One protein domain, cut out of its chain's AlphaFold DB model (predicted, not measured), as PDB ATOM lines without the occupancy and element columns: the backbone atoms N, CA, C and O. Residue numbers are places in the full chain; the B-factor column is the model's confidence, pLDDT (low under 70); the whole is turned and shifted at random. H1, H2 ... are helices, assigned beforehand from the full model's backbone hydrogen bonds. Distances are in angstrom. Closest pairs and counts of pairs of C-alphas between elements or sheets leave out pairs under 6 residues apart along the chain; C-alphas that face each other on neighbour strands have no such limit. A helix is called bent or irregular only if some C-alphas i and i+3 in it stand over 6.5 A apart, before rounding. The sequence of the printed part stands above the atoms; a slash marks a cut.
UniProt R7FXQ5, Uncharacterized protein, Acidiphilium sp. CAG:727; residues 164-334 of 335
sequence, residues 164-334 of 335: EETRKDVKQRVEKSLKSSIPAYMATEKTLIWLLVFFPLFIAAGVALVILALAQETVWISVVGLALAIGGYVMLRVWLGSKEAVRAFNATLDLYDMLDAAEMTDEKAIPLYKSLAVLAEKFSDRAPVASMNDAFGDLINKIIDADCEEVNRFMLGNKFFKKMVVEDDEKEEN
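AT A GLANCE: This is residues 164 to 334 of the 335 residues of an uncharacterized protein of Acidiphilium sp. CAG:727 (UniProt R7FXQ5). A long two-helix arm, the helical hairpin of H1b and H2, extends from a helical head in which H1a, H3, H4 and H5 gather round the later part of H2. The short last helix, H6, is set crosswise to H2, and residues 329 to 334 stick out at its far end. The printed part has 171 residues with six named helices, H1 to H6 in that order, and no named strand: it is all helix, with H1a, H2, H3 and H4 as an up-and-down bundle, each running against the one before it in the chain. It is loose, with a radius of gyration of the C-alphas of 21.8 A, and flat, spanning 75 by 41 by 21 A, the arm making the length.

IN THESE COORDINATES: H1, residues 164 to 216, was assigned as one helix by its hydrogen bonds but is bent: C-alphas 180 and 183 are 7.0 A apart. Its arm H1a, residues 164 to 180, begins at C-alpha 164 (327.628, 387.825, 415.790) and is 23.9 A long. Its arm H1b, residues 183 to 216, is 48.8 A long, with a kink of 34 degrees near residue 194, and is irregular, C-alphas 197 and 200 being 6.6 A apart. H2, residues 219 to 261, runs 63.4 A to C-alpha 261 (326.804, 400.828, 426.527). H3 is residues 266 to 284, 25.8 A. H4, residues 289 to 306, 24.2 A, has a kink of 36 degrees near residue 296 and is irregular, C-alphas 291 and 294 being 7.5 A apart. H5 is residues 309 to 317, and H6, residues 321 to 332, ends at C-alpha 332 (305.864, 388.544, 448.062).

HOW THE PARTS SIT: H2 is the hub. It forms a hairpin with H1b, touching it opposite ways at a shallow tilt of 21 degrees, closest at the C-alphas of Gly 206 and Gly 225, 3.9 A. H2 touches H3 with residues 249 to 259 alone, closest at the C-alphas of Phe 249 and Phe 283, 7.1 A. Val 289 alone of H4 touches H2, its C-alpha 5.8 A from that of Ala 245. H5 touches H2 at the C-alphas of Val 311 and Met 258, 6.6 A. H3 touches H1a, the same way at a shallow tilt of 27 degrees, closest at the C-alphas of Ala 277 and Val 174, 5.0 A. H3 and H4 form a hairpin at 8 degrees, with the C-alphas of Lys 268 and Ala 306 closest, 5.3 A. H6 touches H5 only at the corner, about perpendicular at 88 degrees, closest at the C-alphas of Lys 322 and Leu 316, 4.9 A. H1a and H4 are apart. Every O i to N i+4 pair is within hydrogen-bond range in H1a, H2 and H5; the counts are 27 of 30 in H1b, 13 of 15 in H3, 11 of 14 in H4 and 5 of 8 in H6.

THE WHOLE: The two C-alphas farthest apart, those of Glu 164 and Glu 217, are 75.9 A apart. The printed part has no cut, and its five links are tight. Mean pLDDT of the printed part is 85.2; residues 164 to 168 and 325 to 334 are under 70.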
ATOM      1  N   GLU A 164     327.325 386.412 416.038       62.47
ATOM      2  CA  GLU A 164     327.628 387.825 415.790       62.47
ATOM      3  C   GLU A 164     326.731 388.444 414.695       62.47
ATOM      4  O   GLU A 164     326.228 389.559 414.857       62.47
ATOM      5  N   GLU A 165     326.468 387.730 413.595       58.97
ATOM      6  CA  GLU A 165     325.536 388.173 412.545       58.97
ATOM      7  C   GLU A 165     324.092 388.214 413.055       58.97
ATOM      8  O   GLU A 165     323.400 389.220 412.894       58.97
ATOM      9  N   THR A 166     323.657 387.171 413.764       60.06
ATOM     10  CA  THR A 166     322.328 387.129 414.390       60.06
ATOM     11  C   THR A 166     322.183 388.225 415.454       60.06
ATOM     12  O   THR A 166     321.110 388.813 415.603       60.06
ATOM     13  N   ARG A 167     323.266 388.560 416.167       64.75
ATOM     14  CA  ARG A 167     323.348 389.658 417.142       64.75
ATOM     15  C   ARG A 167     323.185 391.016 416.471       64.75
ATOM     16  O   ARG A 167     322.374 391.816 416.943       64.75
ATOM     17  N   LYS A 168     323.907 391.276 415.374       68.75
ATOM     18  CA  LYS A 168     323.759 392.513 414.587       68.75
ATOM     19  C   LYS A 168     322.328 392.654 414.078       68.75
ATOM     20  O   LYS A 168     321.742 393.719 414.248       68.75
ATOM     21  N   ASP A 169     321.736 391.575 413.575       74.56
ATOM     22  CA  ASP A 169     320.361 391.575 413.071       74.56
ATOM     23  C   ASP A 169     319.315 391.847 414.164       74.56
ATOM     24  O   ASP A 169     318.398 392.648 413.959       74.56
ATOM     25  N   VAL A 170     319.431 391.212 415.338       77.56
ATOM     26  CA  VAL A 170     318.486 391.421 416.451       77.56
ATOM     27  C   VAL A 170     318.616 392.839 417.003       77.56
ATOM     28  O   VAL A 170     317.604 393.529 417.139       77.56
ATOM     29  N   LYS A 171     319.841 393.310 417.258       84.31
ATOM     30  CA  LYS A 171     320.083 394.661 417.773       84.31
ATOM     31  C   LYS A 171     319.609 395.733 416.787       84.31
ATOM     32  O   LYS A 171     318.831 396.605 417.167       84.31
ATOM     33  N   GLN A 172     319.990 395.634 415.510       84.06
ATOM     34  CA  GLN A 172     319.565 396.589 414.478       84.06
ATOM     35  C   GLN A 172     318.045 396.606 414.297       84.06
ATOM     36  O   GLN A 172     317.465 397.662 414.041       84.06
ATOM     37  N   ARG A 173     317.375 395.455 414.438       85.25
ATOM     38  CA  ARG A 173     315.910 395.383 414.372       85.25
ATOM     39  C   ARG A 173     315.258 396.165 415.511       85.25
ATOM     40  O   ARG A 173     314.335 396.935 415.247       85.25
ATOM     41  N   VAL A 174     315.741 395.985 416.742       89.69
ATOM     42  CA  VAL A 174     315.258 396.731 417.915       89.69
ATOM     43  C   VAL A 174     315.487 398.225 417.714       89.69
ATOM     44  O   VAL A 174     314.541 399.006 417.795       89.69
ATOM     45  N   GLU A 175     316.714 398.607 417.361       90.38
ATOM     46  CA  GLU A 175     317.103 399.998 417.135       90.38
ATOM     47  C   GLU A 175     316.210 400.671 416.087       90.38
ATOM     48  O   GLU A 175     315.673 401.757 416.309       90.38
ATOM     49  N   LYS A 176     316.002 400.006 414.946       89.38
ATOM     50  CA  LYS A 176     315.175 400.521 413.855       89.38
ATOM     51  C   LYS A 176     313.716 400.699 414.276       89.38
ATOM     52  O   LYS A 176     313.106 401.696 413.893       89.38
ATOM     53  N   SER A 177     313.166 399.757 415.042       88.06
ATOM     54  CA  SER A 177     311.776 399.793 415.512       88.06
ATOM     55  C   SER A 177     311.540 400.890 416.560       88.06
ATOM     56  O   SER A 177     310.558 401.636 416.502       88.06
ATOM     57  N   LEU A 178     312.491 401.070 417.479       89.88
ATOM     58  CA  LEU A 178     312.455 402.168 418.441       89.88
ATOM     59  C   LEU A 178     312.614 403.522 417.734       89.88
ATOM     60  O   LEU A 178     311.776 404.408 417.909       89.88
ATOM     61  N   LYS A 179     313.616 403.673 416.855       90.75
ATOM     62  CA  LYS A 179     313.860 404.924 416.115       90.75
ATOM     63  C   LYS A 179     312.704 405.325 415.203       90.75
ATOM     64  O   LYS A 179     312.408 406.516 415.102       90.75
ATOM     65  N   SER A 180     312.026 404.373 414.563       90.00
ATOM     66  CA  SER A 180     310.853 404.672 413.728       90.00
ATOM     67  C   SER A 180     309.664 405.189 414.547       90.00
ATOM     68  O   SER A 180     308.857 405.963 414.034       90.00
ATOM     69  N   SER A 181     309.583 404.813 415.826       89.00
ATOM     70  CA  SER A 181     308.506 405.207 416.741       89.00
ATOM     71  C   SER A 181     308.739 406.583 417.386       89.00
ATOM     72  O   SER A 181     307.775 407.264 417.745       89.00
ATOM     73  N   ILE A 182     309.995 407.049 417.462       89.12
ATOM     74  CA  ILE A 182     310.387 408.337 418.069       89.12
ATOM     75  C   ILE A 182     309.528 409.534 417.597       89.12
ATOM     76  O   ILE A 182     309.019 410.264 418.453       89.12
ATOM     77  N   PRO A 183     309.301 409.769 416.284       91.38
ATOM     78  CA  PRO A 183     308.532 410.930 415.832       91.38
ATOM     79  C   PRO A 183     307.091 410.953 416.360       91.38
ATOM     80  O   PRO A 183     306.557 412.021 416.664       91.38
ATOM     81  N   ALA A 184     306.461 409.781 416.501       90.44
ATOM     82  CA  ALA A 184     305.092 409.664 416.995       90.44
ATOM     83  C   ALA A 184     304.993 410.003 418.490       90.44
ATOM     84  O   ALA A 184     304.087 410.738 418.900       90.44
ATOM     85  N   TYR A 185     305.939 409.526 419.300       90.31
ATOM     86  CA  TYR A 185     305.979 409.841 420.730       90.31
ATOM     87  C   TYR A 185     306.386 411.297 420.986       90.31
ATOM     88  O   TYR A 185     305.767 411.940 421.832       90.31
ATOM     89  N   MET A 186     307.285 411.881 420.182       88.56
ATOM     90  CA  MET A 186     307.568 413.327 420.227       88.56
ATOM     91  C   MET A 186     306.337 414.184 419.891       88.56
ATOM     92  O   MET A 186     306.097 415.220 420.514       88.56
ATOM     93  N   ALA A 187     305.541 413.782 418.895       90.38
ATOM     94  CA  ALA A 187     304.294 414.477 418.575       90.38
ATOM     95  C   ALA A 187     303.290 414.371 419.734       90.38
ATOM     96  O   ALA A 187     302.689 415.372 420.121       90.38
ATOM     97  N   THR A 188     303.176 413.182 420.331       90.19
ATOM     98  CA  THR A 188     302.306 412.925 421.486       90.19
ATOM     99  C   THR A 188     302.722 413.769 422.694       90.19
ATOM    100  O   THR A 188     301.866 414.363 423.347       90.19
ATOM    101  N   GLU A 189     304.022 413.911 422.957       89.62
ATOM    102  CA  GLU A 189     304.550 414.771 424.021       89.62
ATOM    103  C   GLU A 189     304.155 416.245 423.833       89.62
ATOM    104  O   GLU A 189     303.702 416.897 424.775       89.62
ATOM    105  N   LYS A 190     304.212 416.761 422.600       89.69
ATOM    106  CA  LYS A 190     303.715 418.114 422.290       89.69
ATOM    107  C   LYS A 190     302.209 418.237 422.535       89.69
ATOM    108  O   LYS A 190     301.753 419.245 423.078       89.69
ATOM    109  N   THR A 191     301.431 417.216 422.168       88.94
ATOM    110  CA  THR A 191     299.983 417.177 422.422       88.94
ATOM    111  C   THR A 191     299.660 417.135 423.919       88.94
ATOM    112  O   THR A 191     298.679 417.746 424.341       88.94
ATOM    113  N   LEU A 192     300.492 416.493 424.749       90.19
ATOM    114  CA  LEU A 192     300.306 416.460 426.205       90.19
ATOM    115  C   LEU A 192     300.355 417.853 426.841       90.19
ATOM    116  O   LEU A 192     299.595 418.108 427.775       90.19
ATOM    117  N   ILE A 193     301.210 418.753 426.342       89.12
ATOM    118  CA  ILE A 193     301.284 420.143 426.826       89.12
ATOM    119  C   ILE A 193     299.961 420.863 426.548       89.12
ATOM    120  O   ILE A 193     299.410 421.506 427.440       89.12
ATOM    121  N   TRP A 194     299.420 420.706 425.335       89.19
ATOM    122  CA  TRP A 194     298.108 421.246 424.980       89.19
ATOM    123  C   TRP A 194     297.019 420.684 425.890       89.19
ATOM    124  O   TRP A 194     296.315 421.441 426.551       89.19
ATOM    125  N   LEU A 195     296.913 419.360 425.994       89.44
ATOM    126  CA  LEU A 195     295.893 418.724 426.825       89.44
ATOM    127  C   LEU A 195     295.947 419.219 428.278       89.44
ATOM    128  O   LEU A 195     294.893 419.540 428.819       89.44
ATOM    129  N   LEU A 196     297.143 419.371 428.867       90.62
ATOM    130  CA  LEU A 196     297.338 419.878 430.232       90.62
ATOM    131  C   LEU A 196     296.768 421.289 430.447       90.62
ATOM    132  O   LEU A 196     296.250 421.582 431.520       90.62
ATOM    133  N   VAL A 197     296.858 422.157 429.438       89.38
ATOM    134  CA  VAL A 197     296.336 423.530 429.507       89.38
ATOM    135  C   VAL A 197     294.824 423.560 429.286       89.38
ATOM    136  O   VAL A 197     294.116 424.278 429.989       89.38
ATOM    137  N   PHE A 198     294.307 422.780 428.334       89.94
ATOM    138  CA  PHE A 198     292.900 422.869 427.938       89.94
ATOM    139  C   PHE A 198     291.953 422.063 428.829       89.94
ATOM    140  O   PHE A 198     290.866 422.560 429.119       89.94
ATOM    141  N   PHE A 199     292.335 420.882 429.332       92.31
ATOM    142  CA  PHE A 199     291.428 420.089 430.172       92.31
ATOM    143  C   PHE A 199     290.880 420.867 431.393       92.31
ATOM    144  O   PHE A 199     289.664 420.808 431.608       92.31
ATOM    145  N   PRO A 200     291.678 421.640 432.174       92.62
ATOM    146  CA  PRO A 200     291.139 422.360 433.324       92.62
ATOM    147  C   PRO A 200     290.241 423.522 432.893       92.62
ATOM    148  O   PRO A 200     289.249 423.795 433.563       92.62
ATOM    149  N   LEU A 201     290.535 424.168 431.758       93.62
ATOM    150  CA  LEU A 201     289.707 425.243 431.207       93.62
ATOM    151  C   LEU A 201     288.328 424.727 430.789       93.62
ATOM    152  O   LEU A 201     287.321 425.355 431.106       93.62
ATOM    153  N   PHE A 202     288.269 423.565 430.135       92.31
ATOM    154  CA  PHE A 202     287.008 422.931 429.740       92.31
ATOM    155  C   PHE A 202     286.166 422.517 430.951       92.31
ATOM    156  O   PHE A 202     284.960 422.766 430.970       92.31
ATOM    157  N   ILE A 203     286.794 421.951 431.989       92.12
ATOM    158  CA  ILE A 203     286.099 421.603 433.236       92.12
ATOM    159  C   ILE A 203     285.581 422.868 433.932       92.12
ATOM    160  O   ILE A 203     284.403 422.930 434.277       92.12
ATOM    161  N   ALA A 204     286.423 423.890 434.103       93.56
ATOM    162  CA  ALA A 204     286.041 425.131 434.775       93.56
ATOM    163  C   ALA A 204     284.917 425.873 434.034       93.56
ATOM    164  O   ALA A 204     283.944 426.293 434.660       93.56
ATOM    165  N   ALA A 205     285.009 425.983 432.704       92.75
ATOM    166  CA  ALA A 205     283.968 426.587 431.874       92.75
ATOM    167  C   ALA A 205     282.658 425.787 431.931       92.75
ATOM    168  O   ALA A 205     281.585 426.375 432.061       92.75
ATOM    169  N   GLY A 206     282.741 424.452 431.894       92.62
ATOM    170  CA  GLY A 206     281.579 423.577 432.022       92.62
ATOM    171  C   GLY A 206     280.858 423.750 433.359       92.62
ATOM    172  O   GLY A 206     279.650 423.981 433.384       92.62
ATOM    173  N   VAL A 207     281.603 423.730 434.468       92.62
ATOM    174  CA  VAL A 207     281.058 423.937 435.821       92.62
ATOM    175  C   VAL A 207     280.441 425.330 435.963       92.62
ATOM    176  O   VAL A 207     279.326 425.454 436.469       92.62
ATOM    177  N   ALA A 208     281.116 426.375 435.476       92.56
ATOM    178  CA  ALA A 208     280.599 427.740 435.523       92.56
ATOM    179  C   ALA A 208     279.269 427.883 434.763       92.56
ATOM    180  O   ALA A 208     278.335 428.497 435.277       92.56
ATOM    181  N   LEU A 209     279.151 427.276 433.577       91.50
ATOM    182  CA  LEU A 209     277.916 427.292 432.788       91.50
ATOM    183  C   LEU A 209     276.775 426.532 433.467       91.50
ATOM    184  O   LEU A 209     275.639 426.995 433.424       91.50
ATOM    185  N   VAL A 210     277.061 425.414 434.140       88.75
ATOM    186  CA  VAL A 210     276.048 424.690 434.925       88.75
ATOM    187  C   VAL A 210     275.547 425.545 436.095       88.75
ATOM    188  O   VAL A 210     274.341 425.646 436.294       88.75
ATOM    189  N   ILE A 211     276.442 426.218 436.829       88.88
ATOM    190  CA  ILE A 211     276.061 427.125 437.927       88.88
ATOM    191  C   ILE A 211     275.196 428.282 437.405       88.88
ATOM    192  O   ILE A 211     274.176 428.621 438.005       88.88
ATOM    193  N   LEU A 212     275.573 428.869 436.267       90.25
ATOM    194  CA  LEU A 212     274.850 429.984 435.654       90.25
ATOM    195  C   LEU A 212     273.464 429.550 435.148       90.25
ATOM    196  O   LEU A 212     272.483 430.259 435.358       90.25
ATOM    197  N   ALA A 213     273.365 428.353 434.568       88.88
ATOM    198  CA  ALA A 213     272.101 427.760 434.141       88.88
ATOM    199  C   ALA A 213     271.137 427.517 435.313       88.88
ATOM    200  O   ALA A 213     269.938 427.745 435.164       88.88
ATOM    201  N   LEU A 214     271.655 427.095 436.475       84.62
ATOM    202  CA  LEU A 214     270.863 426.930 437.700       84.62
ATOM    203  C   LEU A 214     270.354 428.271 438.240       84.62
ATOM    204  O   LEU A 214     269.240 428.336 438.746       84.62
ATOM    205  N   ALA A 215     271.139 429.344 438.106       86.94
ATOM    206  CA  ALA A 215     270.741 430.683 438.537       86.94
ATOM    207  C   ALA A 215     269.717 431.355 437.599       86.94
ATOM    208  O   ALA A 215     268.964 432.218 438.041       86.94
ATOM    209  N   GLN A 216     269.705 430.991 436.312       87.88
ATOM    210  CA  GLN A 216     268.836 431.587 435.285       87.88
ATOM    211  C   GLN A 216     267.711 430.656 434.798       87.88
ATOM    212  O   GLN A 216     267.030 430.997 433.835       87.88
ATOM    213  N   GLU A 217     267.540 429.478 435.408       82.94
ATOM    214  CA  GLU A 217     266.529 428.463 435.048       82.94
ATOM    215  C   GLU A 217     266.531 428.060 433.554       82.94
ATOM    216  O   GLU A 217     265.512 427.696 432.966       82.94
ATOM    217  N   THR A 218     267.700 428.098 432.904       82.38
ATOM    218  CA  THR A 218     267.849 427.846 431.460       82.38
ATOM    219  C   THR A 218     268.467 426.478 431.180       82.38
ATOM    220  O   THR A 218     269.684 426.290 431.159       82.38
ATOM    221  N   VAL A 219     267.608 425.499 430.885       81.81
ATOM    222  CA  VAL A 219     267.997 424.085 430.716       81.81
ATOM    223  C   VAL A 219     269.067 423.870 429.634       81.81
ATOM    224  O   VAL A 219     270.001 423.103 429.850       81.81
ATOM    225  N   TRP A 220     269.007 424.556 428.490       85.31
ATOM    226  CA  TRP A 220     269.955 424.321 427.387       85.31
ATOM    227  C   TRP A 220     271.407 424.709 427.735       85.31
ATOM    228  O   TRP A 220     272.338 424.037 427.291       85.31
ATOM    229  N   ILE A 221     271.613 425.727 428.582       86.31
ATOM    230  CA  ILE A 221     272.946 426.147 429.049       86.31
ATOM    231  C   ILE A 221     273.565 425.059 429.933       86.31
ATOM    232  O   ILE A 221     274.757 424.770 429.817       86.31
ATOM    233  N   SER A 222     272.748 424.387 430.754       85.44
ATOM    234  CA  SER A 222     273.207 423.271 431.592       85.44
ATOM    235  C   SER A 222     273.694 422.077 430.761       85.44
ATOM    236  O   SER A 222     274.696 421.455 431.109       85.44
ATOM    237  N   VAL A 223     273.055 421.804 429.614       88.38
ATOM    238  CA  VAL A 223     273.454 420.730 428.687       88.38
ATOM    239  C   VAL A 223     274.810 421.033 428.048       88.38
ATOM    240  O   VAL A 223     275.680 420.163 428.001       88.38
ATOM    241  N   VAL A 224     275.025 422.277 427.605       90.00
ATOM    242  CA  VAL A 224     276.316 422.719 427.052       90.00
ATOM    243  C   VAL A 224     277.414 422.674 428.118       90.00
ATOM    244  O   VAL A 224     278.512 422.182 427.851       90.00
ATOM    245  N   GLY A 225     277.117 423.128 429.339       89.06
ATOM    246  CA  GLY A 225     278.051 423.066 430.462       89.06
ATOM    247  C   GLY A 225     278.465 421.633 430.812       89.06
ATOM    248  O   GLY A 225     279.655 421.353 430.973       89.06
ATOM    249  N   LEU A 226     277.510 420.697 430.838       90.88
ATOM    250  CA  LEU A 226     277.787 419.276 431.065       90.88
ATOM    251  C   LEU A 226     278.662 418.680 429.949       90.88
ATOM    252  O   LEU A 226     279.628 417.976 430.238       90.88
ATOM    253  N   ALA A 227     278.366 418.989 428.683       92.75
ATOM    254  CA  ALA A 227     279.154 418.517 427.545       92.75
ATOM    255  C   ALA A 227     280.614 419.000 427.610       92.75
ATOM    256  O   ALA A 227     281.533 418.221 427.351       92.75
ATOM    257  N   LEU A 228     280.844 420.252 428.019       92.75
ATOM    258  CA  LEU A 228     282.190 420.801 428.219       92.75
ATOM    259  C   LEU A 228     282.931 420.119 429.374       92.75
ATOM    260  O   LEU A 228     284.104 419.774 429.221       92.75
ATOM    261  N   ALA A 229     282.252 419.864 430.496       91.81
ATOM    262  CA  ALA A 229     282.841 419.151 431.629       91.81
ATOM    263  C   ALA A 229     283.225 417.705 431.264       91.81
ATOM    264  O   ALA A 229     284.327 417.258 431.586       91.81
ATOM    265  N   ILE A 230     282.360 416.995 430.529       92.44
ATOM    266  CA  ILE A 230     282.646 415.648 430.009       92.44
ATOM    267  C   ILE A 230     283.820 415.693 429.025       92.44
ATOM    268  O   ILE A 230     284.732 414.875 429.131       92.44
ATOM    269  N   GLY A 231     283.845 416.664 428.108       91.88
ATOM    270  CA  GLY A 231     284.958 416.860 427.178       91.88
ATOM    271  C   GLY A 231     286.290 417.074 427.902       91.88
ATOM    272  O   GLY A 231     287.279 416.412 427.585       91.88
ATOM    273  N   GLY A 232     286.303 417.918 428.937       92.25
ATOM    274  CA  GLY A 232     287.473 418.123 429.792       92.25
ATOM    275  C   GLY A 232     287.905 416.853 430.539       92.25
ATOM    276  O   GLY A 232     289.096 416.553 430.608       92.25
ATOM    277  N   TYR A 233     286.958 416.048 431.028       92.44
ATOM    278  CA  TYR A 233     287.262 414.752 431.646       92.44
ATOM    279  C   TYR A 233     287.869 413.748 430.652       92.44
ATOM    280  O   TYR A 233     288.846 413.067 430.974       92.44
ATOM    281  N   VAL A 234     287.346 413.673 429.424       92.62
ATOM    282  CA  VAL A 234     287.918 412.831 428.362       92.62
ATOM    283  C   VAL A 234     289.342 413.283 428.030       92.62
ATOM    284  O   VAL A 234     290.239 412.444 427.961       92.62
ATOM    285  N   MET A 235     289.584 414.593 427.910       92.44
ATOM    286  CA  MET A 235     290.932 415.140 427.707       92.44
ATOM    287  C   MET A 235     291.891 414.751 428.837       92.44
ATOM    288  O   MET A 235     293.022 414.357 428.559       92.44
ATOM    289  N   LEU A 236     291.443 414.794 430.098       91.81
ATOM    290  CA  LEU A 236     292.238 414.348 431.245       91.81
ATOM    291  C   LEU A 236     292.587 412.854 431.156       91.81
ATOM    292  O   LEU A 236     293.731 412.473 431.395       91.81
ATOM    293  N   ARG A 237     291.623 411.999 430.792       89.88
ATOM    294  CA  ARG A 237     291.850 410.551 430.632       89.88
ATOM    295  C   ARG A 237     292.855 410.255 429.521       89.88
ATOM    296  O   ARG A 237     293.761 409.452 429.732       89.88
ATOM    297  N   VAL A 238     292.726 410.931 428.379       89.56
ATOM    298  CA  VAL A 238     293.688 410.827 427.270       89.56
ATOM    299  C   VAL A 238     295.066 411.310 427.714       89.56
ATOM    300  O   VAL A 238     296.056 410.623 427.483       89.56
ATOM    301  N   TRP A 239     295.139 412.441 428.421       92.38
ATOM    302  CA  TRP A 239     296.399 412.972 428.931       92.38
ATOM    303  C   TRP A 239     297.113 411.989 429.862       92.38
ATOM    304  O   TRP A 239     298.312 411.774 429.707       92.38
ATOM    305  N   LEU A 240     296.392 411.357 430.795       88.12
ATOM    306  CA  LEU A 240     296.970 410.367 431.708       88.12
ATOM    307  C   LEU A 240     297.559 409.168 430.951       88.12
ATOM    308  O   LEU A 240     298.724 408.838 431.166       88.12
ATOM    309  N   GLY A 241     296.793 408.570 430.031       86.50
ATOM    310  CA  GLY A 241     297.249 407.409 429.258       86.50
ATOM    311  C   GLY A 241     298.421 407.735 428.329       86.50
ATOM    312  O   GLY A 241     299.423 407.025 428.306       86.50
ATOM    313  N   SER A 242     298.348 408.853 427.602       88.38
ATOM    314  CA  SER A 242     299.423 409.284 426.703       88.38
ATOM    315  C   SER A 242     300.692 409.693 427.458       88.38
ATOM    316  O   SER A 242     301.794 409.443 426.975       88.38
ATOM    317  N   LYS A 243     300.568 410.281 428.655       90.25
ATOM    318  CA  LYS A 243     301.716 410.631 429.503       90.25
ATOM    319  C   LYS A 243     302.461 409.394 429.976       90.25
ATOM    320  O   LYS A 243     303.690 409.392 430.002       90.25
ATOM    321  N   GLU A 244     301.724 408.364 430.371       89.75
ATOM    322  CA  GLU A 244     302.304 407.087 430.763       89.75
ATOM    323  C   GLU A 244     302.992 406.401 429.579       89.75
ATOM    324  O   GLU A 244     304.138 405.982 429.717       89.75
ATOM    325  N   ALA A 245     302.367 406.408 428.398       89.94
ATOM    326  CA  ALA A 245     302.951 405.872 427.168       89.94
ATOM    327  C   ALA A 245     304.265 406.559 426.766       89.94
ATOM    328  O   ALA A 245     305.253 405.875 426.513       89.94
ATOM    329  N   VAL A 246     304.314 407.896 426.771       91.88
ATOM    330  CA  VAL A 246     305.549 408.650 426.475       91.88
ATOM    331  C   VAL A 246     306.644 408.337 427.496       91.88
ATOM    332  O   VAL A 246     307.795 408.123 427.128       91.88
ATOM    333  N   ARG A 247     306.295 408.259 428.785       92.00
ATOM    334  CA  ARG A 247     307.262 407.934 429.839       92.00
ATOM    335  C   ARG A 247     307.809 406.512 429.707       92.00
ATOM    336  O   ARG A 247     309.008 406.329 429.888       92.00
ATOM    337  N   ALA A 248     306.950 405.540 429.407       92.62
ATOM    338  CA  ALA A 248     307.337 404.150 429.195       92.62
ATOM    339  C   ALA A 248     308.252 404.009 427.969       92.62
ATOM    340  O   ALA A 248     309.287 403.348 428.039       92.62
ATOM    341  N   PHE A 249     307.905 404.681 426.867       93.75
ATOM    342  CA  PHE A 249     308.701 404.673 425.643       93.75
ATOM    343  C   PHE A 249     310.088 405.293 425.858       93.75
ATOM    344  O   PHE A 249     311.089 404.664 425.528       93.75
ATOM    345  N   ASN A 250     310.165 406.469 426.491       92.69
ATOM    346  CA  ASN A 250     311.446 407.116 426.793       92.69
ATOM    347  C   ASN A 250     312.311 406.263 427.731       92.69
ATOM    348  O   ASN A 250     313.492 406.090 427.472       92.69
ATOM    349  N   ALA A 251     311.723 405.656 428.768       93.06
ATOM    350  CA  ALA A 251     312.467 404.743 429.636       93.06
ATOM    351  C   ALA A 251     313.003 403.521 428.867       93.06
ATOM    352  O   ALA A 251     314.110 403.069 429.133       93.06
ATOM    353  N   THR A 252     312.241 403.009 427.896       93.44
ATOM    354  CA  THR A 252     312.660 401.884 427.043       93.44
ATOM    355  C   THR A 252     313.801 402.277 426.098       93.44
ATOM    356  O   THR A 252     314.699 401.470 425.874       93.44
ATOM    357  N   LEU A 253     313.803 403.509 425.576       93.56
ATOM    358  CA  LEU A 253     314.931 404.061 424.816       93.56
ATOM    359  C   LEU A 253     316.183 404.193 425.687       93.56
ATOM    360  O   LEU A 253     317.237 403.699 425.304       93.56
ATOM    361  N   ASP A 254     316.047 404.783 426.874       92.56
ATOM    362  CA  ASP A 254     317.162 404.930 427.811       92.56
ATOM    363  C   ASP A 254     317.747 403.557 428.200       92.56
ATOM    364  O   ASP A 254     318.959 403.400 428.334       92.56
ATOM    365  N   LEU A 255     316.888 402.541 428.352       92.62
ATOM    366  CA  LEU A 255     317.319 401.170 428.612       92.62
ATOM    367  C   LEU A 255     318.050 400.559 427.413       92.62
ATOM    368  O   LEU A 255     319.046 399.874 427.616       92.62
ATOM    369  N   TYR A 256     317.583 400.789 426.181       92.75
ATOM    370  CA  TYR A 256     318.298 400.351 424.978       92.75
ATOM    371  C   TYR A 256     319.716 400.930 424.943       92.75
ATOM    372  O   TYR A 256     320.671 400.179 424.764       92.75
ATOM    373  N   ASP A 257     319.854 402.238 425.174       90.62
ATOM    374  CA  ASP A 257     321.154 402.913 425.179       90.62
ATOM    375  C   ASP A 257     322.059 402.377 426.304       90.62
ATOM    376  O   ASP A 257     323.252 402.160 426.096       90.62
ATOM    377  N   MET A 258     321.488 402.092 427.481       90.62
ATOM    378  CA  MET A 258     322.210 401.471 428.596       90.62
ATOM    379  C   MET A 258     322.674 400.046 428.267       90.62
ATOM    380  O   MET A 258     323.809 399.688 428.568       90.62
ATOM    381  N   LEU A 259     321.822 399.229 427.640       89.50
ATOM    382  CA  LEU A 259     322.176 397.873 427.207       89.50
ATOM    383  C   LEU A 259     323.237 397.873 426.106       89.50
ATOM    384  O   LEU A 259     323.997 396.913 426.004       89.50
ATOM    385  N   ASP A 260     323.276 398.917 425.278       87.25
ATOM    386  CA  ASP A 260     324.296 399.053 424.243       87.25
ATOM    387  C   ASP A 260     325.643 399.532 424.797       87.25
ATOM    388  O   ASP A 260     326.703 399.150 424.302       87.25
ATOM    389  N   ALA A 261     325.607 400.356 425.843       86.06
ATOM    390  CA  ALA A 261     326.804 400.828 426.527       86.06
ATOM    391  C   ALA A 261     327.408 399.781 427.479       86.06
ATOM    392  O   ALA A 261     328.616 399.797 427.701       86.06
ATOM    393  N   ALA A 262     326.583 398.898 428.046       85.00
ATOM    394  CA  ALA A 262     327.022 397.913 429.024       85.00
ATOM    395  C   ALA A 262     327.907 396.829 428.390       85.00
ATOM    396  O   ALA A 262     327.533 396.165 427.419       85.00
ATOM    397  N   GLU A 263     329.068 396.584 429.000       77.38
ATOM    398  CA  GLU A 263     329.953 395.479 428.627       77.38
ATOM    399  C   GLU A 263     329.392 394.155 429.169       77.38
ATOM    400  O   GLU A 263     329.711 393.710 430.271       77.38
ATOM    401  N   MET A 264     328.512 393.519 428.393       81.06
ATOM    402  CA  MET A 264     327.898 392.234 428.734       81.06
ATOM    403  C   MET A 264     328.210 391.145 427.707       81.06
ATOM    404  O   MET A 264     328.378 391.411 426.517       81.06
ATOM    405  N   THR A 265     328.268 389.895 428.177       78.69
ATOM    406  CA  THR A 265     328.444 388.731 427.302       78.69
ATOM    407  C   THR A 265     327.199 388.498 426.450       78.69
ATOM    408  O   THR A 265     326.070 388.768 426.867       78.69
ATOM    409  N   ASP A 266     327.395 387.941 425.258       72.19
ATOM    410  CA  ASP A 266     326.312 387.754 424.287       72.19
ATOM    411  C   ASP A 266     325.213 386.804 424.784       72.19
ATOM    412  O   ASP A 266     324.032 387.023 424.503       72.19
ATOM    413  N   GLU A 267     325.574 385.814 425.604       74.06
ATOM    414  CA  GLU A 267     324.629 384.907 426.268       74.06
ATOM    415  C   GLU A 267     323.613 385.653 427.143       74.06
ATOM    416  O   GLU A 267     322.452 385.250 427.224       74.06
ATOM    417  N   LYS A 268     324.028 386.769 427.753       81.81
ATOM    418  CA  LYS A 268     323.181 387.623 428.594       81.81
ATOM    419  C   LYS A 268     322.492 388.720 427.780       81.81
ATOM    420  O   LYS A 268     321.325 389.019 428.011       81.81
ATOM    421  N   ALA A 269     323.178 389.280 426.786       83.50
ATOM    422  CA  ALA A 269     322.675 390.391 425.981       83.50
ATOM    423  C   ALA A 269     321.540 389.992 425.027       83.50
ATOM    424  O   ALA A 269     320.533 390.691 424.904       83.50
ATOM    425  N   ILE A 270     321.679 388.863 424.327       82.81
ATOM    426  CA  ILE A 270     320.734 388.456 423.277       82.81
ATOM    427  C   ILE A 270     319.309 388.235 423.822       82.81
ATOM    428  O   ILE A 270     318.360 388.729 423.200       82.81
ATOM    429  N   PRO A 271     319.100 387.535 424.957       85.06
ATOM    430  CA  PRO A 271     317.775 387.412 425.568       85.06
ATOM    431  C   PRO A 271     317.136 388.764 425.909       85.06
ATOM    432  O   PRO A 271     315.928 388.937 425.712       85.06
ATOM    433  N   LEU A 272     317.936 389.737 426.356       90.06
ATOM    434  CA  LEU A 272     317.474 391.090 426.668       90.06
ATOM    435  C   LEU A 272     317.007 391.817 425.409       90.06
ATOM    436  O   LEU A 272     315.867 392.275 425.359       90.06
ATOM    437  N   TYR A 273     317.820 391.829 424.349       90.12
ATOM    438  CA  TYR A 273     317.438 392.455 423.080       90.12
ATOM    439  C   TYR A 273     316.210 391.802 422.440       90.12
ATOM    440  O   TYR A 273     315.365 392.501 421.885       90.12
ATOM    441  N   LYS A 274     316.052 390.476 422.541       87.31
ATOM    442  CA  LYS A 274     314.841 389.787 422.061       87.31
ATOM    443  C   LYS A 274     313.587 390.236 422.811       87.31
ATOM    444  O   LYS A 274     312.553 390.456 422.188       87.31
ATOM    445  N   SER A 275     313.682 390.403 424.126       89.25
ATOM    446  CA  SER A 275     312.554 390.844 424.962       89.25
ATOM    447  C   SER A 275     312.234 392.320 424.713       89.25
ATOM    448  O   SER A 275     311.075 392.709 424.578       89.25
ATOM    449  N   LEU A 276     313.273 393.132 424.513       92.69
ATOM    450  CA  LEU A 276     313.150 394.525 424.106       92.69
ATOM    451  C   LEU A 276     312.529 394.675 422.707       92.69
ATOM    452  O   LEU A 276     311.772 395.615 422.476       92.69
ATOM    453  N   ALA A 277     312.777 393.736 421.786       89.12
ATOM    454  CA  ALA A 277     312.154 393.724 420.460       89.12
ATOM    455  C   ALA A 277     310.626 393.605 420.538       89.12
ATOM    456  O   ALA A 277     309.927 394.311 419.813       89.12
ATOM    457  N   VAL A 278     310.115 392.774 421.452       90.50
ATOM    458  CA  VAL A 278     308.668 392.618 421.689       90.50
ATOM    459  C   VAL A 278     308.054 393.928 422.183       90.50
ATOM    460  O   VAL A 278     306.975 394.325 421.740       90.50
ATOM    461  N   LEU A 279     308.742 394.637 423.082       92.19
ATOM    462  CA  LEU A 279     308.295 395.951 423.548       92.19
ATOM    463  C   LEU A 279     308.349 396.995 422.431       92.19
ATOM    464  O   LEU A 279     307.402 397.764 422.276       92.19
ATOM    465  N   ALA A 280     309.416 397.006 421.630       91.50
ATOM    466  CA  ALA A 280     309.560 397.925 420.507       91.50
ATOM    467  C   ALA A 280     308.429 397.755 419.476       91.50
ATOM    468  O   ALA A 280     307.882 398.747 419.001       91.50
ATOM    469  N   GLU A 281     308.041 396.515 419.170       89.38
ATOM    470  CA  GLU A 281     306.898 396.210 418.300       89.38
ATOM    471  C   GLU A 281     305.581 396.730 418.891       89.38
ATOM    472  O   GLU A 281     304.880 397.508 418.246       89.38
ATOM    473  N   LYS A 282     305.302 396.433 420.168       90.44
ATOM    474  CA  LYS A 282     304.113 396.945 420.872       90.44
ATOM    475  C   LYS A 282     304.046 398.479 420.888       90.44
ATOM    476  O   LYS A 282     302.961 399.048 420.754       90.44
ATOM    477  N   PHE A 283     305.183 399.164 421.024       91.38
ATOM    478  CA  PHE A 283     305.236 400.625 420.929       91.38
ATOM    479  C   PHE A 283     304.976 401.137 419.513       91.38
ATOM    480  O   PHE A 283     304.313 402.171 419.372       91.38
ATOM    481  N   SER A 284     305.457 400.421 418.492       88.44
ATOM    482  CA  SER A 284     305.181 400.711 417.081       88.44
ATOM    483  C   SER A 284     303.684 400.600 416.776       88.44
ATOM    484  O   SER A 284     303.100 401.507 416.181       88.44
ATOM    485  N   ASP A 285     303.041 399.566 417.322       88.69
ATOM    486  CA  ASP A 285     301.597 399.325 417.233       88.69
ATOM    487  C   ASP A 285     300.757 400.274 418.104       88.69
ATOM    488  O   ASP A 285     299.526 400.247 418.061       88.69
ATOM    489  N   ARG A 286     301.407 401.135 418.900       85.25
ATOM    490  CA  ARG A 286     300.768 402.050 419.862       85.25
ATOM    491  C   ARG A 286     299.870 401.317 420.861       85.25
ATOM    492  O   ARG A 286     298.816 401.827 421.253       85.25
ATOM    493  N   ALA A 287     300.291 400.125 421.277       85.88
ATOM    494  CA  ALA A 287     299.600 399.368 422.305       85.88
ATOM    495  C   ALA A 287     299.535 400.178 423.620       85.88
ATOM    496  O   ALA A 287     300.500 400.861 423.978       85.88
ATOM    497  N   PRO A 288     298.417 400.127 424.365       85.19
ATOM    498  CA  PRO A 288     298.342 400.742 425.686       85.19
ATOM    499  C   PRO A 288     299.384 400.140 426.636       85.19
ATOM    500  O   PRO A 288     299.493 398.924 426.717       85.19
ATOM    501  N   VAL A 289     300.075 400.964 427.430       87.62
ATOM    502  CA  VAL A 289     301.115 400.489 428.375       87.62
ATOM    503  C   VAL A 289     300.601 399.385 429.300       87.62
ATOM    504  O   VAL A 289     301.302 398.410 429.543       87.62
ATOM    505  N   ALA A 290     299.344 399.478 429.741       85.06
ATOM    506  CA  ALA A 290     298.721 398.468 430.592       85.06
ATOM    507  C   ALA A 290     298.687 397.055 429.965       85.06
ATOM    508  O   ALA A 290     298.740 396.073 430.695       85.06
ATOM    509  N   SER A 291     298.625 396.925 428.631       85.56
ATOM    510  CA  SER A 291     298.689 395.621 427.942       85.56
ATOM    511  C   SER A 291     300.122 395.155 427.647       85.56
ATOM    512  O   SER A 291     300.331 394.115 427.014       85.56
ATOM    513  N   MET A 292     301.119 395.930 428.078       89.62
ATOM    514  CA  MET A 292     302.543 395.632 427.929       89.62
ATOM    515  C   MET A 292     303.169 395.114 429.230       89.62
ATOM    516  O   MET A 292     304.339 394.754 429.205       89.62
ATOM    517  N   ASN A 293     302.414 395.037 430.334       86.88
ATOM    518  CA  ASN A 293     302.924 394.624 431.647       86.88
ATOM    519  C   ASN A 293     303.647 393.271 431.610       86.88
ATOM    520  O   ASN A 293     304.755 393.184 432.120       86.88
ATOM    521  N   ASP A 294     303.088 392.261 430.941       85.81
ATOM    522  CA  ASP A 294     303.732 390.941 430.835       85.81
ATOM    523  C   ASP A 294     305.078 391.016 430.097       85.81
ATOM    524  O   ASP A 294     306.046 390.366 430.479       85.81
ATOM    525  N   ALA A 295     305.162 391.852 429.055       89.06
ATOM    526  CA  ALA A 295     306.391 392.044 428.290       89.06
ATOM    527  C   ALA A 295     307.440 392.849 429.076       89.06
ATOM    528  O   ALA A 295     308.632 392.576 428.965       89.06
ATOM    529  N   PHE A 296     307.005 393.819 429.888       91.06
ATOM    530  CA  PHE A 296     307.891 394.518 430.818       91.06
ATOM    531  C   PHE A 296     308.380 393.594 431.936       91.06
ATOM    532  O   PHE A 296     309.566 393.620 432.240       91.06
ATOM    533  N   GLY A 297     307.508 392.753 432.497       86.25
ATOM    534  CA  GLY A 297     307.867 391.771 433.521       86.25
ATOM    535  C   GLY A 297     308.879 390.745 433.012       86.25
ATOM    536  O   GLY A 297     309.905 390.528 433.647       86.25
ATOM    537  N   ASP A 298     308.658 390.182 431.819       87.94
ATOM    538  CA  ASP A 298     309.611 389.262 431.179       87.94
ATOM    539  C   ASP A 298     310.981 389.920 430.938       87.94
ATOM    540  O   ASP A 298     312.023 389.319 431.206       87.94
ATOM    541  N   LEU A 299     311.001 391.181 430.493       92.06
ATOM    542  CA  LEU A 299     312.245 391.935 430.345       92.06
ATOM    543  C   LEU A 299     312.941 392.163 431.695       92.06
ATOM    544  O   LEU A 299     314.148 391.959 431.782       92.06
ATOM    545  N   ILE A 300     312.207 392.569 432.735       89.62
ATOM    546  CA  ILE A 300     312.759 392.801 434.079       89.62
ATOM    547  C   ILE A 300     313.368 391.512 434.638       89.62
ATOM    548  O   ILE A 300     314.512 391.538 435.081       89.62
ATOM    549  N   ASN A 301     312.662 390.385 434.541       86.19
ATOM    550  CA  ASN A 301     313.163 389.090 435.004       86.19
ATOM    551  C   ASN A 301     314.471 388.714 434.306       86.19
ATOM    552  O   ASN A 301     315.444 388.356 434.959       86.19
ATOM    553  N   LYS A 302     314.548 388.899 432.985       87.19
ATOM    554  CA  LYS A 302     315.783 388.631 432.239       87.19
ATOM    555  C   LYS A 302     316.918 389.591 432.585       87.19
ATOM    556  O   LYS A 302     318.077 389.201 432.485       87.19
ATOM    557  N   ILE A 303     316.616 390.835 432.966       88.31
ATOM    558  CA  ILE A 303     317.626 391.786 433.458       88.31
ATOM    559  C   ILE A 303     318.182 391.315 434.804       88.31
ATOM    560  O   ILE A 303     319.398 391.337 434.991       88.31
ATOM    561  N   ILE A 304     317.310 390.841 435.698       85.69
ATOM    562  CA  ILE A 304     317.704 390.260 436.987       85.69
ATOM    563  C   ILE A 304     318.575 389.017 436.756       85.69
ATOM    564  O   ILE A 304     319.671 388.942 437.302       85.69
ATOM    565  N   ASP A 305     318.153 388.103 435.877       83.56
ATOM    566  CA  ASP A 305     318.900 386.883 435.535       83.56
ATOM    567  C   ASP A 305     320.260 387.180 434.881       83.56
ATOM    568  O   ASP A 305     321.237 386.449 435.070       83.56
ATOM    569  N   ALA A 306     320.347 388.260 434.098       85.94
ATOM    570  CA  ALA A 306     321.603 388.703 433.507       85.94
ATOM    571  C   ALA A 306     322.592 389.231 434.563       85.94
ATOM    572  O   ALA A 306     323.799 389.213 434.308       85.94
ATOM    573  N   ASP A 307     322.109 389.670 435.731       84.56
ATOM    574  CA  ASP A 307     322.898 390.153 436.872       84.56
ATOM    575  C   ASP A 307     324.010 391.140 436.464       84.56
ATOM    576  O   ASP A 307     325.191 390.984 436.777       84.56
ATOM    577  N   CYS A 308     323.642 392.138 435.656       85.56
ATOM    578  CA  CYS A 308     324.553 393.193 435.222       85.56
ATOM    579  C   CYS A 308     324.391 394.415 436.132       85.56
ATOM    580  O   CYS A 308     323.343 395.065 436.123       85.56
ATOM    581  N   GLU A 309     325.430 394.753 436.903       85.06
ATOM    582  CA  GLU A 309     325.363 395.809 437.923       85.06
ATOM    583  C   GLU A 309     324.944 397.171 437.346       85.06
ATOM    584  O   GLU A 309     324.133 397.881 437.943       85.06
ATOM    585  N   GLU A 310     325.457 397.540 436.171       86.44
ATOM    586  CA  GLU A 310     325.167 398.836 435.553       86.44
ATOM    587  C   GLU A 310     323.699 398.948 435.121       86.44
ATOM    588  O   GLU A 310     323.035 399.949 435.403       86.44
ATOM    589  N   VAL A 311     323.170 397.887 434.505       87.00
ATOM    590  CA  VAL A 311     321.771 397.812 434.069       87.00
ATOM    591  C   VAL A 311     320.844 397.759 435.283       87.00
ATOM    592  O   VAL A 311     319.865 398.500 435.340       87.00
ATOM    593  N   ASN A 312     321.182 396.976 436.310       85.38
ATOM    594  CA  ASN A 312     320.417 396.908 437.557       85.38
ATOM    595  C   ASN A 312     320.367 398.269 438.269       85.38
ATOM    596  O   ASN A 312     319.305 398.721 438.712       85.38
ATOM    597  N   ARG A 313     321.493 398.990 438.316       86.81
ATOM    598  CA  ARG A 313     321.552 400.350 438.869       86.81
ATOM    599  C   ARG A 313     320.691 401.323 438.064       86.81
ATOM    600  O   ARG A 313     320.001 402.155 438.659       86.81
ATOM    601  N   PHE A 314     320.693 401.211 436.736       89.50
ATOM    602  CA  PHE A 314     319.802 401.987 435.876       89.50
ATOM    603  C   PHE A 314     318.326 401.697 436.183       89.50
ATOM    604  O   PHE A 314     317.554 402.638 436.376       89.50
ATOM    605  N   MET A 315     317.936 400.425 436.305       87.38
ATOM    606  CA  MET A 315     316.550 400.027 436.587       87.38
ATOM    607  C   MET A 315     316.034 400.620 437.902       87.38
ATOM    608  O   MET A 315     314.935 401.180 437.943       87.38
ATOM    609  N   LEU A 316     316.855 400.586 438.955       85.25
ATOM    610  CA  LEU A 316     316.528 401.168 440.262       85.25
ATOM    611  C   LEU A 316     316.536 402.707 440.257       85.25
ATOM    612  O   LEU A 316     315.819 403.339 441.039       85.25
ATOM    613  N   GLY A 317     317.343 403.325 439.392       84.69
ATOM    614  CA  GLY A 317     317.420 404.778 439.230       84.69
ATOM    615  C   GLY A 317     316.310 405.365 438.352       84.69
ATOM    616  O   GLY A 317     315.882 406.506 438.562       84.69
ATOM    617  N   ASN A 318     315.810 404.600 437.380       90.50
ATOM    618  CA  ASN A 318     314.813 405.066 436.428       90.50
ATOM    619  C   ASN A 318     313.422 405.131 437.076       90.50
ATOM    620  O   ASN A 318     312.892 404.150 437.590       90.50
ATOM    621  N   LYS A 319     312.770 406.298 437.012       86.25
ATOM    622  CA  LYS A 319     311.482 406.516 437.691       86.25
ATOM    623  C   LYS A 319     310.333 405.652 437.151       86.25
ATOM    624  O   LYS A 319     309.274 405.653 437.778       86.25
ATOM    625  N   PHE A 320     310.436 405.089 435.948       88.94
ATOM    626  CA  PHE A 320     309.429 404.183 435.386       88.94
ATOM    627  C   PHE A 320     309.684 402.757 435.880       88.94
ATOM    628  O   PHE A 320     308.866 402.237 436.633       88.94
ATOM    629  N   PHE A 321     310.855 402.195 435.568       86.38
ATOM    630  CA  PHE A 321     311.211 400.826 435.950       86.38
ATOM    631  C   PHE A 321     311.247 400.601 437.458       86.38
ATOM    632  O   PHE A 321     310.735 399.587 437.919       86.38
ATOM    633  N   LYS A 322     311.715 401.576 438.247       83.38
ATOM    634  CA  LYS A 322     311.693 401.489 439.714       83.38
ATOM    635  C   LYS A 322     310.310 401.146 440.271       83.38
ATOM    636  O   LYS A 322     310.217 400.437 441.261       83.38
ATOM    637  N   LYS A 323     309.232 401.658 439.665       81.69
ATOM    638  CA  LYS A 323     307.872 401.351 440.129       81.69
ATOM    639  C   LYS A 323     307.493 399.897 439.872       81.69
ATOM    640  O   LYS A 323     306.842 399.302 440.710       81.69
ATOM    641  N   MET A 324     307.923 399.346 438.741       77.50
ATOM    642  CA  MET A 324     307.622 397.968 438.356       77.50
ATOM    643  C   MET A 324     308.454 396.953 439.141       77.50
ATOM    644  O   MET A 324     307.946 395.894 439.459       77.50
ATOM    645  N   VAL A 325     309.697 397.293 439.499       67.75
ATOM    646  CA  VAL A 325     310.563 396.423 440.315       67.75
ATOM    647  C   VAL A 325     310.080 396.356 441.773       67.75
ATOM    648  O   VAL A 325     310.083 395.292 442.369       67.75
ATOM    649  N   VAL A 326     309.623 397.475 442.348       59.47
ATOM    650  CA  VAL A 326     309.199 397.540 443.765       59.47
ATOM    651  C   VAL A 326     307.789 396.966 443.998       59.47
ATOM    652  O   VAL A 326     307.495 396.487 445.088       59.47
ATOM    653  N   GLU A 327     306.906 396.989 442.993       53.81
ATOM    654  CA  GLU A 327     305.535 396.454 443.114       53.81
ATOM    655  C   GLU A 327     305.459 394.917 443.212       53.81
ATOM    656  O   GLU A 327     304.402 394.397 443.588       53.81
ATOM    657  N   ASP A 328     306.536 394.192 442.891       48.88
ATOM    658  CA  ASP A 328     306.602 392.733 443.053       48.88
ATOM    659  C   ASP A 328     307.169 392.314 444.424       48.88
ATOM    660  O   ASP A 328     306.627 391.384 445.024       48.88
ATOM    661  N   ASP A 329     308.114 393.067 445.005       44.72
ATOM    662  CA  ASP A 329     308.616 392.826 446.373       44.72
ATOM    663  C   ASP A 329     307.499 392.969 447.436       44.72
ATOM    664  O   ASP A 329     307.366 392.145 448.341       44.72
ATOM    665  N   GLU A 330     306.613 393.968 447.304       39.75
ATOM    666  CA  GLU A 330     305.489 394.166 448.242       39.75
ATOM    667  C   GLU A 330     304.390 393.086 448.124       39.75
ATOM    668  O   GLU A 330     303.572 392.914 449.040       39.75
ATOM    669  N   LYS A 331     304.340 392.344 447.008       41.62
ATOM    670  CA  LYS A 331     303.401 391.224 446.817       41.62
ATOM    671  C   LYS A 331     303.937 389.907 447.372       41.62
ATOM    672  O   LYS A 331     303.118 389.068 447.751       41.62
ATOM    673  N   GLU A 332     305.255 389.723 447.435       39.75
ATOM    674  CA  GLU A 332     305.864 388.544 448.062       39.75
ATOM    675  C   GLU A 332     305.851 388.618 449.596       39.75
ATOM    676  O   GLU A 332     305.615 387.597 450.232       39.75
ATOM    677  N   GLU A 333     305.971 389.803 450.208       37.41
ATOM    678  CA  GLU A 333     305.873 389.950 451.677       37.41
ATOM    679  C   GLU A 333     304.447 389.776 452.247       37.41
ATOM    680  O   GLU A 333     304.276 389.645 453.459       37.41
ATOM    681  N   ASN A 334     303.415 389.760 451.397       41.94
ATOM    682  CA  ASN A 334     302.007 389.627 451.802       41.94
ATOM    683  C   ASN A 334     301.363 388.278 451.412       41.94
ATOM    684  O   ASN A 334     300.132 388.151 451.440       41.94
TER     685      ASN A 334